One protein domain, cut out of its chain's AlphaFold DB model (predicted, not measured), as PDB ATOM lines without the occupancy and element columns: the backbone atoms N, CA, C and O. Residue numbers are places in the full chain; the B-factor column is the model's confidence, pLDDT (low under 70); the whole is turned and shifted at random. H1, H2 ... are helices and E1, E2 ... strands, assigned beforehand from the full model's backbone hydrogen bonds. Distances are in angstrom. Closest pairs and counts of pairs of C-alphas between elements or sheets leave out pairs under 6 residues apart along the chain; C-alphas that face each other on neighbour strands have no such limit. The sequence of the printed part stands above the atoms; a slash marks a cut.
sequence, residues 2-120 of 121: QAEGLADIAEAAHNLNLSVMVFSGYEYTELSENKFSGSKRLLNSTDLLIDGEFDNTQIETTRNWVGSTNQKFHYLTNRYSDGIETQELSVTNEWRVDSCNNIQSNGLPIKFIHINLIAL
ATOM      1  N   GLN A   2     242.221 269.568 405.267       80.12
ATOM      2  CA  GLN A   2     243.539 270.147 405.592       80.12
ATOM      3  C   GLN A   2     244.233 270.784 404.373       80.12
ATOM      4  O   GLN A   2     244.575 271.957 404.425       80.12
ATOM      5  N   ALA A   3     244.363 270.059 403.255       84.69
ATOM      6  CA  ALA A   3     245.031 270.583 402.056       84.69
ATOM      7  C   ALA A   3     244.349 271.831 401.460       84.69
ATOM      8  O   ALA A   3     245.025 272.685 400.905       84.69
ATOM      9  N   GLU A   4     243.028 271.957 401.610       88.31
ATOM     10  CA  GLU A   4     242.262 273.125 401.159       88.31
ATOM     11  C   GLU A   4     242.657 274.387 401.940       88.31
ATOM     12  O   GLU A   4     243.031 275.388 401.340       88.31
ATOM     13  N   GLY A   5     242.654 274.317 403.277       88.81
ATOM     14  CA  GLY A   5     243.045 275.452 404.121       88.81
ATOM     15  C   GLY A   5     244.538 275.774 404.026       88.81
ATOM     16  O   GLY A   5     244.931 276.936 404.042       88.81
ATOM     17  N   LEU A   6     245.387 274.754 403.866       90.69
ATOM     18  CA  LEU A   6     246.808 274.968 403.593       90.69
ATOM     19  C   LEU A   6     247.025 275.646 402.233       90.69
ATOM     20  O   LEU A   6     247.945 276.451 402.112       90.69
ATOM     21  N   ALA A   7     246.180 275.373 401.233       93.31
ATOM     22  CA  ALA A   7     246.246 276.060 399.948       93.31
ATOM     23  C   ALA A   7     245.934 277.557 400.087       93.31
ATOM     24  O   ALA A   7     246.645 278.362 399.493       93.31
ATOM     25  N   ASP A   8     244.956 277.942 400.919       93.25
ATOM     26  CA  ASP A   8     244.679 279.361 401.206       93.25
ATOM     27  C   ASP A   8     245.926 280.072 401.770       93.25
ATOM     28  O   ASP A   8     246.280 281.176 401.348       93.25
ATOM     29  N   ILE A   9     246.630 279.421 402.706       91.81
ATOM     30  CA  ILE A   9     247.855 279.958 403.317       91.81
ATOM     31  C   ILE A   9     248.987 280.038 402.287       91.81
ATOM     32  O   ILE A   9     249.689 281.047 402.228       91.81
ATOM     33  N   ALA A  10     249.162 278.996 401.473       94.62
ATOM     34  CA  ALA A  10     250.194 278.935 400.442       94.62
ATOM     35  C   ALA A  10     250.006 280.021 399.366       94.62
ATOM     36  O   ALA A  10     250.950 280.710 398.984       94.62
ATOM     37  N   GLU A  11     248.769 280.242 398.928       95.56
ATOM     38  CA  GLU A  11     248.431 281.306 397.980       95.56
ATOM     39  C   GLU A  11     248.691 282.694 398.584       95.56
ATOM     40  O   GLU A  11     249.284 283.563 397.939       95.56
ATOM     41  N   ALA A  12     248.308 282.908 399.847       94.44
ATOM     42  CA  ALA A  12     248.593 284.155 400.555       94.44
ATOM     43  C   ALA A  12     250.103 284.395 400.735       94.44
ATOM     44  O   ALA A  12     250.573 285.519 400.550       94.44
ATOM     45  N   ALA A  13     250.870 283.346 401.039       92.81
ATOM     46  CA  ALA A  13     252.328 283.384 401.119       92.81
ATOM     47  C   ALA A  13     252.952 283.850 399.798       92.81
ATOM     48  O   ALA A  13     253.747 284.792 399.783       92.81
ATOM     49  N   HIS A  14     252.534 283.244 398.685       91.75
ATOM     50  CA  HIS A  14     252.990 283.621 397.349       91.75
ATOM     51  C   HIS A  14     252.650 285.077 397.008       91.75
ATOM     52  O   HIS A  14     253.506 285.797 396.494       91.75
ATOM     53  N   ASN A  15     251.450 285.549 397.362       92.25
ATOM     54  CA  ASN A  15     251.054 286.952 397.172       92.25
ATOM     55  C   ASN A  15     251.938 287.939 397.956       92.25
ATOM     56  O   ASN A  15     252.077 289.095 397.558       92.25
ATOM     57  N   LEU A  16     252.564 287.486 399.045       92.44
ATOM     58  CA  LEU A  16     253.542 288.243 399.830       92.44
ATOM     59  C   LEU A  16     254.992 288.011 399.375       92.44
ATOM     60  O   LEU A  16     255.922 288.467 400.037       92.44
ATOM     61  N   ASN A  17     255.200 287.317 398.251       90.25
ATOM     62  CA  ASN A  17     256.509 286.916 397.737       90.25
ATOM     63  C   ASN A  17     257.326 286.067 398.737       90.25
ATOM     64  O   ASN A  17     258.561 286.083 398.733       90.25
ATOM     65  N   LEU A  18     256.640 285.296 399.579       91.25
ATOM     66  CA  LEU A  18     257.229 284.244 400.404       91.25
ATOM     67  C   LEU A  18     257.208 282.935 399.609       91.25
ATOM     68  O   LEU A  18     256.289 282.709 398.827       91.25
ATOM     69  N   SER A  19     258.214 282.079 399.783       93.44
ATOM     70  CA  SER A  19     258.168 280.731 399.227       93.44
ATOM     71  C   SER A  19     257.279 279.838 400.064       93.44
ATOM     72  O   SER A  19     257.165 280.041 401.275       93.44
ATOM     73  N   VAL A  20     256.832 278.741 399.475       95.44
ATOM     74  CA  VAL A  20     256.122 277.683 400.192       95.44
ATOM     75  C   VAL A  20     256.870 276.361 400.067       95.44
ATOM     76  O   VAL A  20     257.155 275.889 398.969       95.44
ATOM     77  N   MET A  21     257.176 275.753 401.209       95.38
ATOM     78  CA  MET A  21     257.671 274.384 401.314       95.38
ATOM     79  C   MET A  21     256.631 273.522 402.031       95.38
ATOM     80  O   MET A  21     256.107 273.931 403.066       95.38
ATOM     81  N   VAL A  22     256.342 272.332 401.509       95.12
ATOM     82  CA  VAL A  22     255.356 271.403 402.086       95.12
ATOM     83  C   VAL A  22     256.027 270.089 402.457       95.12
ATOM     84  O   VAL A  22     256.749 269.525 401.644       95.12
ATOM     85  N   PHE A  23     255.737 269.574 403.651       94.00
ATOM     86  CA  PHE A  23     256.054 268.201 404.051       94.00
ATOM     87  C   PHE A  23     254.761 267.395 404.024       94.00
ATOM     88  O   PHE A  23     253.864 267.665 404.817       94.00
ATOM     89  N   SER A  24     254.626 266.443 403.103       91.31
ATOM     90  CA  SER A  24     253.339 265.761 402.918       91.31
ATOM     91  C   SER A  24     253.178 264.495 403.749       91.31
ATOM     92  O   SER A  24     252.060 264.180 404.144       91.31
ATOM     93  N   GLY A  25     254.250 263.719 403.938       91.75
ATOM     94  CA  GLY A  25     254.142 262.330 404.404       91.75
ATOM     95  C   GLY A  25     253.496 261.368 403.390       91.75
ATOM     96  O   GLY A  25     253.385 260.184 403.673       91.75
ATOM     97  N   TYR A  26     253.105 261.863 402.212       92.62
ATOM     98  CA  TYR A  26     252.554 261.107 401.078       92.62
ATOM     99  C   TYR A  26     253.479 261.247 399.878       92.62
ATOM    100  O   TYR A  26     254.162 262.267 399.768       92.62
ATOM    101  N   GLU A  27     253.474 260.295 398.953       93.56
ATOM    102  CA  GLU A  27     254.235 260.434 397.710       93.56
ATOM    103  C   GLU A  27     253.628 261.513 396.799       93.56
ATOM    104  O   GLU A  27     252.409 261.721 396.753       93.56
ATOM    105  N   TYR A  28     254.470 262.197 396.018       93.69
ATOM    106  CA  TYR A  28     254.015 263.207 395.053       93.69
ATOM    107  C   TYR A  28     252.952 262.663 394.085       93.69
ATOM    108  O   TYR A  28     251.964 263.337 393.777       93.69
ATOM    109  N   THR A  29     253.131 261.418 393.637       91.19
ATOM    110  CA  THR A  29     252.200 260.695 392.761       91.19
ATOM    111  C   THR A  29     250.803 260.635 393.379       91.19
ATOM    112  O   THR A  29     249.832 261.035 392.735       91.19
ATOM    113  N   GLU A  30     250.691 260.266 394.654       89.50
ATOM    114  CA  GLU A  30     249.417 260.178 395.373       89.50
ATOM    115  C   GLU A  30     248.711 261.531 395.496       89.50
ATOM    116  O   GLU A  30     247.491 261.622 395.335       89.50
ATOM    117  N   LEU A  31     249.477 262.594 395.750       88.81
ATOM    118  CA  LEU A  31     248.949 263.954 395.860       88.81
ATOM    119  C   LEU A  31     248.463 264.493 394.508       88.81
ATOM    120  O   LEU A  31     247.483 265.247 394.463       88.81
ATOM    121  N   SER A  32     249.131 264.100 393.420       82.88
ATOM    122  CA  SER A  32     248.826 264.530 392.052       82.88
ATOM    123  C   SER A  32     247.563 263.879 391.469       82.88
ATOM    124  O   SER A  32     246.879 264.480 390.639       82.88
ATOM    125  N   GLU A  33     247.186 262.694 391.958       82.25
ATOM    126  CA  GLU A  33     246.040 261.903 391.483       82.25
ATOM    127  C   GLU A  33     244.667 262.415 391.982       82.25
ATOM    128  O   GLU A  33     243.657 261.729 391.845       82.25
ATOM    129  N   ASN A  34     244.594 263.628 392.549       70.88
ATOM    130  CA  ASN A  34     243.389 264.228 393.157       70.88
ATOM    131  C   ASN A  34     242.723 263.356 394.240       70.88
ATOM    132  O   ASN A  34     241.530 263.506 394.509       70.88
ATOM    133  N   LYS A  35     243.481 262.467 394.896       79.69
ATOM    134  CA  LYS A  35     242.979 261.643 396.010       79.69
ATOM    135  C   LYS A  35     242.511 262.487 397.199       79.69
ATOM    136  O   LYS A  35     241.641 262.060 397.954       79.69
ATOM    137  N   PHE A  36     243.052 263.696 397.344       83.62
ATOM    138  CA  PHE A  36     242.744 264.606 398.439       83.62
ATOM    139  C   PHE A  36     242.190 265.930 397.905       83.62
ATOM    140  O   PHE A  36     242.846 266.625 397.129       83.62
ATOM    141  N   SER A  37     240.995 266.325 398.357       88.88
ATOM    142  CA  SER A  37     240.453 267.656 398.036       88.88
ATOM    143  C   SER A  37     241.431 268.744 398.475       88.88
ATOM    144  O   SER A  37     241.844 268.765 399.639       88.88
ATOM    145  N   GLY A  38     241.787 269.622 397.539       89.50
ATOM    146  CA  GLY A  38     242.723 270.723 397.745       89.50
ATOM    147  C   GLY A  38     244.194 270.386 397.479       89.50
ATOM    148  O   GLY A  38     244.984 271.316 397.351       89.50
ATOM    149  N   SER A  39     244.593 269.112 397.315       91.69
ATOM    150  CA  SER A  39     246.021 268.763 397.140       91.69
ATOM    151  C   SER A  39     246.631 269.397 395.902       91.69
ATOM    152  O   SER A  39     247.697 269.993 395.982       91.69
ATOM    153  N   LYS A  40     245.943 269.335 394.760       92.38
ATOM    154  CA  LYS A  40     246.430 269.934 393.513       92.38
ATOM    155  C   LYS A  40     246.599 271.449 393.630       92.38
ATOM    156  O   LYS A  40     247.552 272.011 393.104       92.38
ATOM    157  N   ARG A  41     245.673 272.102 394.328       94.12
ATOM    158  CA  ARG A  41     245.690 273.547 394.558       94.12
ATOM    159  C   ARG A  41     246.858 273.947 395.465       94.12
ATOM    160  O   ARG A  41     247.592 274.872 395.131       94.12
ATOM    161  N   LEU A  42     247.083 273.189 396.538       94.56
ATOM    162  CA  LEU A  42     248.246 273.342 397.409       94.56
ATOM    163  C   LEU A  42     249.559 273.102 396.648       94.56
ATOM    164  O   LEU A  42     250.456 273.936 396.722       94.56
ATOM    165  N   LEU A  43     249.656 272.021 395.865       95.00
ATOM    166  CA  LEU A  43     250.837 271.707 395.048       95.00
ATOM    167  C   LEU A  43     251.160 272.824 394.048       95.00
ATOM    168  O   LEU A  43     252.320 273.187 393.900       95.00
ATOM    169  N   ASN A  44     250.148 273.403 393.398       95.25
ATOM    170  CA  ASN A  44     250.333 274.526 392.473       95.25
ATOM    171  C   ASN A  44     250.870 275.795 393.158       95.25
ATOM    172  O   ASN A  44     251.423 276.662 392.485       95.25
ATOM    173  N   SER A  45     250.693 275.901 394.473       95.94
ATOM    174  CA  SER A  45     251.175 277.009 395.302       95.94
ATOM    175  C   SER A  45     252.347 276.585 396.189       95.94
ATOM    176  O   SER A  45     252.583 277.193 397.222       95.94
ATOM    177  N   THR A  46     253.062 275.522 395.814       96.31
ATOM    178  CA  THR A  46     254.233 275.006 396.530       96.31
ATOM    179  C   THR A  46     255.470 275.175 395.654       96.31
ATOM    180  O   THR A  46     255.440 274.821 394.481       96.31
ATOM    181  N   ASP A  47     256.568 275.681 396.217       97.31
ATOM    182  CA  ASP A  47     257.863 275.774 395.529       97.31
ATOM    183  C   ASP A  47     258.713 274.516 395.720       97.31
ATOM    184  O   ASP A  47     259.402 274.079 394.798       97.31
ATOM    185  N   LEU A  48     258.663 273.934 396.923       96.56
ATOM    186  CA  LEU A  48     259.389 272.719 397.278       96.56
ATOM    187  C   LEU A  48     258.483 271.761 398.051       96.56
ATOM    188  O   LEU A  48     258.013 272.081 399.141       96.56
ATOM    189  N   LEU A  49     258.257 270.573 397.507       97.06
ATOM    190  CA  LEU A  49     257.585 269.492 398.219       97.06
ATOM    191  C   LEU A  49     258.619 268.488 398.729       97.06
ATOM    192  O   LEU A  49     259.460 268.022 397.965       97.06
ATOM    193  N   ILE A  50     258.501 268.122 399.999       96.94
ATOM    194  CA  ILE A  50     259.174 266.979 400.606       96.94
ATOM    195  C   ILE A  50     258.150 265.859 400.754       96.94
ATOM    196  O   ILE A  50     257.190 265.992 401.522       96.94
ATOM    197  N   ASP A  51     258.342 264.783 399.996       96.06
ATOM    198  CA  ASP A  51     257.413 263.657 399.940       96.06
ATOM    199  C   ASP A  51     257.907 262.435 400.733       96.06
ATOM    200  O   ASP A  51     259.081 262.342 401.102       96.06
ATOM    201  N   GLY A  52     256.983 261.517 401.025       95.00
ATOM    202  CA  GLY A  52     257.261 260.265 401.732       95.00
ATOM    203  C   GLY A  52     257.195 260.346 403.263       95.00
ATOM    204  O   GLY A  52     257.489 261.373 403.886       95.00
ATOM    205  N   GLU A  53     256.794 259.228 403.871       95.19
ATOM    206  CA  GLU A  53     256.755 259.052 405.324       95.19
ATOM    207  C   GLU A  53     258.158 258.925 405.935       95.19
ATOM    208  O   GLU A  53     259.128 258.562 405.264       95.19
ATOM    209  N   PHE A  54     258.264 259.221 407.231       95.56
ATOM    210  CA  PHE A  54     259.505 259.022 407.970       95.56
ATOM    211  C   PHE A  54     259.757 257.531 408.230       95.56
ATOM    212  O   PHE A  54     258.928 256.860 408.844       95.56
ATOM    213  N   ASP A  55     260.936 257.048 407.841       96.81
ATOM    214  CA  ASP A  55     261.401 255.680 408.076       96.81
ATOM    215  C   ASP A  55     262.580 255.665 409.062       96.81
ATOM    216  O   ASP A  55     263.691 256.119 408.769       96.81
ATOM    217  N   ASN A  56     262.348 255.086 410.241       96.94
ATOM    218  CA  ASN A  56     263.337 255.018 411.315       96.94
ATOM    219  C   ASN A  56     264.520 254.072 411.032       96.94
ATOM    220  O   ASN A  56     265.522 254.129 411.745       96.94
ATOM    221  N   THR A  57     264.425 253.213 410.015       97.81
ATOM    222  CA  THR A  57     265.513 252.327 409.576       97.81
ATOM    223  C   THR A  57     266.454 253.015 408.592       97.81
ATOM    224  O   THR A  57     267.572 252.551 408.367       97.81
ATOM    225  N   GLN A  58     266.026 254.154 408.045       97.44
ATOM    226  CA  GLN A  58     266.700 254.894 406.988       97.44
ATOM    227  C   GLN A  58     267.033 256.324 407.427       97.44
ATOM    228  O   GLN A  58     266.868 257.251 406.644       97.44
ATOM    229  N   ILE A  59     267.488 256.521 408.667       97.75
ATOM    230  CA  ILE A  59     267.770 257.852 409.231       97.75
ATOM    231  C   ILE A  59     268.686 258.677 408.317       97.75
ATOM    232  O   ILE A  59     269.780 258.246 407.950       97.75
ATOM    233  N   GLU A  60     268.240 259.886 407.992       97.12
ATOM    234  CA  GLU A  60     269.027 260.878 407.269       97.12
ATOM    235  C   GLU A  60     269.823 261.733 408.264       97.12
ATOM    236  O   GLU A  60     269.328 262.111 409.324       97.12
ATOM    237  N   THR A  61     271.087 262.008 407.941       94.81
ATOM    238  CA  THR A  61     272.020 262.718 408.839       94.81
ATOM    239  C   THR A  61     272.796 263.838 408.152       94.81
ATOM    240  O   THR A  61     273.524 264.575 408.811       94.81
ATOM    241  N   THR A  62     272.652 263.963 406.835       94.19
ATOM    242  CA  THR A  62     273.381 264.911 405.992       94.19
ATOM    243  C   THR A  62     272.455 265.987 405.446       94.19
ATOM    244  O   THR A  62     272.785 267.168 405.520       94.19
ATOM    245  N   ARG A  63     271.305 265.592 404.887       93.94
ATOM    246  CA  ARG A  63     270.375 266.533 404.253       93.94
ATOM    247  C   ARG A  63     269.479 267.218 405.284       93.94
ATOM    248  O   ARG A  63     268.931 266.585 406.181       93.94
ATOM    249  N   ASN A  64     269.308 268.520 405.124       91.12
ATOM    250  CA  ASN A  64     268.409 269.368 405.885       91.12
ATOM    251  C   ASN A  64     266.939 268.939 405.697       91.12
ATOM    252  O   ASN A  64     266.565 268.423 404.653       91.12
ATOM    253  N   TRP A  65     266.086 269.239 406.681       90.19
ATOM    254  CA  TRP A  65     264.614 269.083 406.689       90.19
ATOM    255  C   TRP A  65     264.007 267.682 406.539       90.19
ATOM    256  O   TRP A  65     262.890 267.478 407.019       90.19
ATOM    257  N   VAL A  66     264.686 266.734 405.906       94.50
ATOM    258  CA  VAL A  66     264.255 265.333 405.832       94.50
ATOM    259  C   VAL A  66     264.744 264.560 407.055       94.50
ATOM    260  O   VAL A  66     265.845 264.784 407.551       94.50
ATOM    261  N   GLY A  67     263.909 263.656 407.566       94.44
ATOM    262  CA  GLY A  67     264.256 262.774 408.682       94.44
ATOM    263  C   GLY A  67     264.811 261.424 408.229       94.44
ATOM    264  O   GLY A  67     265.570 260.793 408.967       94.44
ATOM    265  N   SER A  68     264.462 260.977 407.023       97.25
ATOM    266  CA  SER A  68     264.875 259.680 406.486       97.25
ATOM    267  C   SER A  68     265.190 259.731 404.990       97.25
ATOM    268  O   SER A  68     264.664 260.553 404.241       97.25
ATOM    269  N   THR A  69     266.090 258.852 404.544       97.56
ATOM    270  CA  THR A  69     266.687 258.908 403.203       97.56
ATOM    271  C   THR A  69     265.702 258.611 402.073       97.56
ATOM    272  O   THR A  69     265.925 259.059 400.947       97.56
ATOM    273  N   ASN A  70     264.593 257.926 402.375       96.44
ATOM    274  CA  ASN A  70     263.493 257.654 401.449       96.44
ATOM    275  C   ASN A  70     262.671 258.902 401.087       96.44
ATOM    276  O   ASN A  70     261.969 258.868 400.075       96.44
ATOM    277  N   GLN A  71     262.752 259.977 401.878       97.56
ATOM    278  CA  GLN A  71     262.038 261.224 401.608       97.56
ATOM    279  C   GLN A  71     262.724 262.012 400.486       97.56
ATOM    280  O   GLN A  71     263.959 262.117 400.450       97.56
ATOM    281  N   LYS A  72     261.935 262.565 399.556       97.44
ATOM    282  CA  LYS A  72     262.467 263.199 398.337       97.44
ATOM    283  C   LYS A  72     262.059 264.655 398.219       97.44
ATOM    284  O   LYS A  72     260.943 265.042 398.552       97.44
ATOM    285  N   PHE A  73     262.983 265.437 397.678       97.62
ATOM    286  CA  PHE A  73     262.793 266.834 397.321       97.62
ATOM    287  C   PHE A  73     262.221 266.927 395.906       97.62
ATOM    288  O   PHE A  73     262.805 266.412 394.953       97.62
ATOM    289  N   HIS A  74     261.099 267.624 395.762       97.38
ATOM    290  CA  HIS A  74     260.475 267.953 394.484       97.38
ATOM    291  C   HIS A  74     260.455 269.469 394.314       97.38
ATOM    292  O   HIS A  74     259.636 270.167 394.913       97.38
ATOM    293  N   TYR A  75     261.371 269.974 393.492       97.00
ATOM    294  CA  TYR A  75     261.479 271.390 393.140       97.00
ATOM    295  C   TYR A  75     260.412 271.734 392.097       97.00
ATOM    296  O   TYR A  75     260.582 271.473 390.906       97.00
ATOM    297  N   LEU A  76     259.278 272.268 392.553       96.50
ATOM    298  CA  LEU A  76     258.119 272.561 391.703       96.50
ATOM    299  C   LEU A  76     258.240 273.922 391.001       96.50
ATOM    300  O   LEU A  76     257.597 274.154 389.976       96.50
ATOM    301  N   THR A  77     259.093 274.806 391.522       95.88
ATOM    302  CA  THR A  77     259.464 276.083 390.902       95.88
ATOM    303  C   THR A  77     260.979 276.302 390.972       95.88
ATOM    304  O   THR A  77     261.707 275.581 391.653       95.88
ATOM    305  N   ASN A  78     261.471 277.353 390.309       95.31
ATOM    306  CA  ASN A  78     262.896 277.720 390.297       95.31
ATOM    307  C   ASN A  78     263.347 278.498 391.549       95.31
ATOM    308  O   ASN A  78     264.412 279.115 391.542       95.31
ATOM    309  N   ARG A  79     262.520 278.555 392.600       93.31
ATOM    310  CA  ARG A  79     262.807 279.340 393.811       93.31
ATOM    311  C   ARG A  79     263.893 278.714 394.680       93.31
ATOM    312  O   ARG A  79     264.548 279.424 395.439       93.31
ATOM    313  N   TYR A  80     264.077 277.404 394.534       93.25
ATOM    314  CA  TYR A  80     265.079 276.609 395.224       93.25
ATOM    315  C   TYR A  80     265.869 275.745 394.245       93.25
ATOM    316  O   TYR A  80     265.382 275.386 393.174       93.25
ATOM    317  N   SER A  81     267.088 275.406 394.647       92.69
ATOM    318  CA  SER A  81     267.964 274.435 393.993       92.69
ATOM    319  C   SER A  81     268.441 273.413 395.021       92.69
ATOM    320  O   SER A  81     268.407 273.698 396.217       92.69
ATOM    321  N   ASP A  82     268.958 272.281 394.553       94.12
ATOM    322  CA  ASP A  82     269.533 271.186 395.357       94.12
ATOM    323  C   ASP A  82     270.500 271.625 396.467       94.12
ATOM    324  O   ASP A  82     270.509 271.038 397.546       94.12
ATOM    325  N   GLY A  83     271.254 272.706 396.262       92.44
ATOM    326  CA  GLY A  83     272.141 273.272 397.281       92.44
ATOM    327  C   GLY A  83     271.457 273.580 398.619       92.44
ATOM    328  O   GLY A  83     272.130 273.574 399.651       92.44
ATOM    329  N   ILE A  84     270.132 273.786 398.635       89.75
ATOM    330  CA  ILE A  84     269.368 273.974 399.869       89.75
ATOM    331  C   ILE A  84     269.526 272.767 400.801       89.75
ATOM    332  O   ILE A  84     269.698 272.947 402.006       89.75
ATOM    333  N   GLU A  85     269.574 271.547 400.259       93.62
ATOM    334  CA  GLU A  85     269.604 270.291 401.018       93.62
ATOM    335  C   GLU A  85     270.780 270.204 401.987       93.62
ATOM    336  O   GLU A  85     270.673 269.511 402.986       93.62
ATOM    337  N   THR A  86     271.879 270.918 401.756       92.88
ATOM    338  CA  THR A  86     273.058 270.879 402.637       92.88
ATOM    339  C   THR A  86     273.550 272.259 403.058       92.88
ATOM    340  O   THR A  86     274.600 272.365 403.691       92.88
ATOM    341  N   GLN A  87     272.849 273.334 402.686       87.75
ATOM    342  CA  GLN A  87     273.271 274.684 403.055       87.75
ATOM    343  C   GLN A  87     273.214 274.882 404.576       87.75
ATOM    344  O   GLN A  87     272.332 274.346 405.249       87.75
ATOM    345  N   GLU A  88     274.110 275.704 405.122       83.38
ATOM    346  CA  GLU A  88     274.023 276.078 406.534       83.38
ATOM    347  C   GLU A  88     272.707 276.812 406.816       83.38
ATOM    348  O   GLU A  88     272.384 277.836 406.202       83.38
ATOM    349  N   LEU A  89     271.943 276.289 407.773       74.56
ATOM    350  CA  LEU A  89     270.702 276.908 408.210       74.56
ATOM    351  C   LEU A  89     271.017 278.027 409.198       74.56
ATOM    352  O   LEU A  89     271.542 277.797 410.286       74.56
ATOM    353  N   SER A  90     270.657 279.255 408.834       67.00
ATOM    354  CA  SER A  90     270.598 280.348 409.801       67.00
ATOM    355  C   SER A  90     269.329 280.186 410.636       67.00
ATOM    356  O   SER A  90     268.251 279.974 410.089       67.00
ATOM    357  N   VAL A  91     269.462 280.245 411.965       62.78
ATOM    358  CA  VAL A  91     268.347 280.092 412.917       62.78
ATOM    359  C   VAL A  91     267.194 281.029 412.537       62.78
ATOM    360  O   VAL A  91     267.395 282.234 412.377       62.78
ATOM    361  N   THR A  92     265.989 280.474 412.393       64.06
ATOM    362  CA  THR A  92     264.784 281.198 411.966       64.06
ATOM    363  C   THR A  92     263.752 281.311 413.089       64.06
ATOM    364  O   THR A  92     263.850 280.654 414.124       64.06
ATOM    365  N   ASN A  93     262.734 282.145 412.864       68.62
ATOM    366  CA  ASN A  93     261.538 282.193 413.704       68.62
ATOM    367  C   ASN A  93     260.562 281.093 413.259       68.62
ATOM    368  O   ASN A  93     260.242 281.003 412.075       68.62
ATOM    369  N   GLU A  94     260.070 280.288 414.193       72.62
ATOM    370  CA  GLU A  94     259.008 279.306 413.966       72.62
ATOM    371  C   GLU A  94     257.679 279.878 414.464       72.62
ATOM    372  O   GLU A  94     257.599 280.377 415.587       72.62
ATOM    373  N   TRP A  95     256.638 279.796 413.635       74.12
ATOM    374  CA  TRP A  95     255.276 280.199 413.981       74.12
ATOM    375  C   TRP A  95     254.372 278.973 413.873       74.12
ATOM    376  O   TRP A  95     254.321 278.330 412.828       74.12
ATOM    377  N   ARG A  96     253.670 278.640 414.954       72.38
ATOM    378  CA  ARG A  96     252.715 277.530 415.017       72.38
ATOM    379  C   ARG A  96     251.318 278.094 415.189       72.38
ATOM    380  O   ARG A  96     251.094 278.887 416.102       72.38
ATOM    381  N   VAL A  97     250.403 277.669 414.326       75.50
ATOM    382  CA  VAL A  97     248.983 278.023 414.396       75.50
ATOM    383  C   VAL A  97     248.191 276.742 414.613       75.50
ATOM    384  O   VAL A  97     248.379 275.780 413.870       75.50
ATOM    385  N   ASP A  98     247.349 276.706 415.642       73.88
ATOM    386  CA  ASP A  98     246.493 275.550 415.923       73.88
ATOM    387  C   ASP A  98     245.060 275.732 415.391       73.88
ATOM    388  O   ASP A  98     244.662 276.800 414.919       73.88
ATOM    389  N   SER A  99     244.257 274.668 415.481       70.06
ATOM    390  CA  SER A  99     242.854 274.663 415.047       70.06
ATOM    391  C   SER A  99     241.927 275.550 415.888       70.06
ATOM    392  O   SER A  99     240.762 275.705 415.536       70.06
ATOM    393  N   CYS A 100     242.415 276.095 417.004       78.38
ATOM    394  CA  CYS A 100     241.696 277.004 417.894       78.38
ATOM    395  C   CYS A 100     242.115 278.469 417.674       78.38
ATOM    396  O   CYS A 100     241.795 279.321 418.503       78.38
ATOM    397  N   ASN A 101     242.823 278.762 416.575       72.12
ATOM    398  CA  ASN A 101     243.344 280.083 416.219       72.12
ATOM    399  C   ASN A 101     244.384 280.639 417.208       72.12
ATOM    400  O   ASN A 101     244.644 281.845 417.208       72.12
ATOM    401  N   ASN A 102     245.021 279.791 418.020       74.25
ATOM    402  CA  ASN A 102     246.152 280.235 418.825       74.25
ATOM    403  C   ASN A 102     247.406 280.299 417.958       74.25
ATOM    404  O   ASN A 102     247.664 279.405 417.152       74.25
ATOM    405  N   ILE A 103     248.210 281.340 418.169       78.31
ATOM    406  CA  ILE A 103     249.504 281.517 417.511       78.31
ATOM    407  C   ILE A 103     250.595 281.441 418.575       78.31
ATOM    408  O   ILE A 103     250.569 282.185 419.555       78.31
ATOM    409  N   GLN A 104     251.566 280.555 418.374       78.25
ATOM    410  CA  GLN A 104     252.775 280.457 419.188       78.25
ATOM    411  C   GLN A 104     253.999 280.746 418.322       78.25
ATOM    412  O   GLN A 104     254.062 280.311 417.174       78.25
ATOM    413  N   SER A 105     254.976 281.468 418.868       73.31
ATOM    414  CA  SER A 105     256.217 281.814 418.172       73.31
ATOM    415  C   SER A 105     257.438 281.405 419.000       73.31
ATOM    416  O   SER A 105     257.427 281.570 420.219       73.31
ATOM    417  N   ASN A 106     258.474 280.857 418.353       72.06
ATOM    418  CA  ASN A 106     259.731 280.429 418.981       72.06
ATOM    419  C   ASN A 106     260.959 280.812 418.117       72.06
ATOM    420  O   ASN A 106     260.889 280.701 416.893       72.06
ATOM    421  N   GLY A 107     262.081 281.237 418.729       66.62
ATOM    422  CA  GLY A 107     263.352 281.596 418.048       66.62
ATOM    423  C   GLY A 107     264.137 282.788 418.663       66.62
ATOM    424  O   GLY A 107     263.550 283.604 419.368       66.62
ATOM    425  N   LEU A 108     265.466 282.891 418.416       59.31
ATOM    426  CA  LEU A 108     266.421 283.973 418.829       59.31
ATOM    427  C   LEU A 108     267.690 284.003 417.900       59.31
ATOM    428  O   LEU A 108     268.108 282.894 417.563       59.31
ATOM    429  N   PRO A 109     268.420 285.125 417.562       53.69
ATOM    430  CA  PRO A 109     268.176 286.584 417.650       53.69
ATOM    431  C   PRO A 109     268.276 287.407 416.308       53.69
ATOM    432  O   PRO A 109     268.497 286.894 415.216       53.69
ATOM    433  N   ILE A 110     268.144 288.738 416.472       45.28
ATOM    434  CA  ILE A 110     268.050 289.932 415.591       45.28
ATOM    435  C   ILE A 110     269.102 290.052 414.454       45.28
ATOM    436  O   ILE A 110     270.064 290.817 414.535       45.28
ATOM    437  N   LYS A 111     268.865 289.412 413.311       40.22
ATOM    438  CA  LYS A 111     269.173 290.024 412.008       40.22
ATOM    439  C   LYS A 111     267.883 290.036 411.206       40.22
ATOM    440  O   LYS A 111     267.215 289.012 411.112       40.22
ATOM    441  N   PHE A 112     267.546 291.176 410.605       42.91
ATOM    442  CA  PHE A 112     266.548 291.218 409.538       42.91
ATOM    443  C   PHE A 112     267.144 290.517 408.320       42.91
ATOM    444  O   PHE A 112     267.703 291.147 407.426       42.91
ATOM    445  N   ILE A 113     267.102 289.191 408.328       45.41
ATOM    446  CA  ILE A 113     267.310 288.402 407.128       45.41
ATOM    447  C   ILE A 113     265.933 288.326 406.486       45.41
ATOM    448  O   ILE A 113     264.958 287.939 407.132       45.41
ATOM    449  N   HIS A 114     265.832 288.775 405.241       44.38
ATOM    450  CA  HIS A 114     264.600 288.675 404.477       44.38
ATOM    451  C   HIS A 114     264.401 287.199 404.111       44.38
ATOM    452  O   HIS A 114     264.924 286.718 403.109       44.38
ATOM    453  N   ILE A 115     263.742 286.457 405.000       53.16
ATOM    454  CA  ILE A 115     263.434 285.045 404.792       53.16
ATOM    455  C   ILE A 115     262.110 284.988 404.049       53.16
ATOM    456  O   ILE A 115     261.063 285.330 404.594       53.16
ATOM    457  N   ASN A 116     262.167 284.533 402.806       62.78
ATOM    458  CA  ASN A 116     260.990 284.317 401.987       62.78
ATOM    459  C   ASN A 116     260.617 282.835 402.018       62.78
ATOM    460  O   ASN A 116     260.688 282.214 400.965       62.78
ATOM    461  N   LEU A 117     260.292 282.262 403.186       65.19
ATOM    462  CA  LEU A 117     259.924 280.843 403.315       65.19
ATOM    463  C   LEU A 117     258.847 280.597 404.373       65.19
ATOM    464  O   LEU A 117     258.991 280.993 405.526       65.19
ATOM    465  N   ILE A 118     257.805 279.876 403.967       76.88
ATOM    466  CA  ILE A 118     256.751 279.306 404.800       76.88
ATOM    467  C   ILE A 118     256.802 277.785 404.656       76.88
ATOM    468  O   ILE A 118     256.736 277.262 403.547       76.88
ATOM    469  N   ALA A 119     256.919 277.085 405.785       78.38
ATOM    470  CA  ALA A 119     256.845 275.630 405.850       78.38
ATOM    471  C   ALA A 119     255.456 275.202 406.335       78.38
ATOM    472  O   ALA A 119     255.018 275.622 407.407       78.38
ATOM    473  N   LEU A 120     254.784 274.359 405.557       77.50
ATOM    474  CA  LEU A 120     253.485 273.782 405.887       77.50
ATOM    475  C   LEU A 120     253.675 272.305 406.256       77.50
ATOM    476  O   LEU A 120     254.346 271.561 405.534       77.50
TER     477      LEU A 120
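Overview. This is residues 2 to 120 of the 121 residues of a protein of Neisseria flavescens (UniProt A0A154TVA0). A small four-stranded sheet makes the core, with the long helix H1 covering E1 and E6 on one face and the short helices H2 and H3 on that same side. The long loop of residues 52 to 71 and short H4 lie toward the side away from H1, and a separate hairpin, E4 and E5, lies beyond the edge strand E6. The printed part has 119 residues, with four named helices and six named strands in the order H1 E1 H2 H3 E2 E3 H4 E4 E5 E6; the class is mixed, helices and strands, with under half of the residues in named elements. The main sheet runs E3 E2 E1 E6 and is mixed; E4 and E5 are antiparallel. The whole is compact, with a radius of gyration of the C-alphas of 14.8 A and spans of 42 by 33 by 31 A.

Along the chain. In the sheet, E1 is residues 19 to 23, 13.6 A long, beginning at C-alpha 19 (258.168, 280.731, 399.227). E2 is residues 48 to 51, E3 72 to 75, and E6 117 to 120, ending at C-alpha 120 (253.485, 273.782, 405.887). H1, residues 2 to 15, is 20.2 A long and begins at C-alpha 2 (243.539, 270.147, 405.592). H2 is residues 28 to 32, H3 39 to 44 and H4 82 to 86. E4 is residues 94 to 97, 10.1 A, and E5 103 to 106, 10.4 A.

Arrangement. Inner strand E1 is parallel to E6, with N 21 and O 118 at 2.8 A, and to E2, with N 50 and O 22 at 2.8 A. E2 and E3 are an antiparallel hairpin, with N 74 and O 49 at 2.8 A. E1, H2, H3 and E2 make a strand-helix-strand unit, two parallel neighbour strands joined through helices, with a right-handed crossover. H1 on one face makes two layers, helix over sheet: its height over the sheet is 9.5 A, and it runs along the strands, at 1 degrees to E1 on the local plane. The closest C-alphas of H1 and E1 are those of Ala 10 and Val 20, 6.1 A apart. H2 is on the same face, only just over E2, with 3 of its C-alphas falling on that strand. H3 only grazes the sheet with residues 42 to 43; it touches H1 the same way at a shallow tilt of 13 degrees, with the C-alphas of Ala 7 and Leu 42 closest at 4.2 A. H2 and H3 touch only at the corner, where the C-alphas of Leu 31 and Ser 39 are closest at 5.8 A. H4 is only just not on the sheet, with 4 pairs of C-alphas within 10 A, and touches no helix. In the hairpin of E4 and E5, N 96 and O 104 are 2.8 A apart; E4 is near E6, while E5 and E6 are apart. Every O i to N i+4 pair is within hydrogen-bond range in H1, H2 and H3; H4 has 0 of 1, but 2 of 2 O i to N i+3 pairs.

Size, cuts and confidence. The C-alphas of Glu 33 and Ile 110 are the two farthest apart, at 43.0 A. The printed part has no cut; the link from E2 to E3, 20 residues, is long. Mean pLDDT of the printed part is 85.6, with residues 90 to 93 and 107 to 117 under 70.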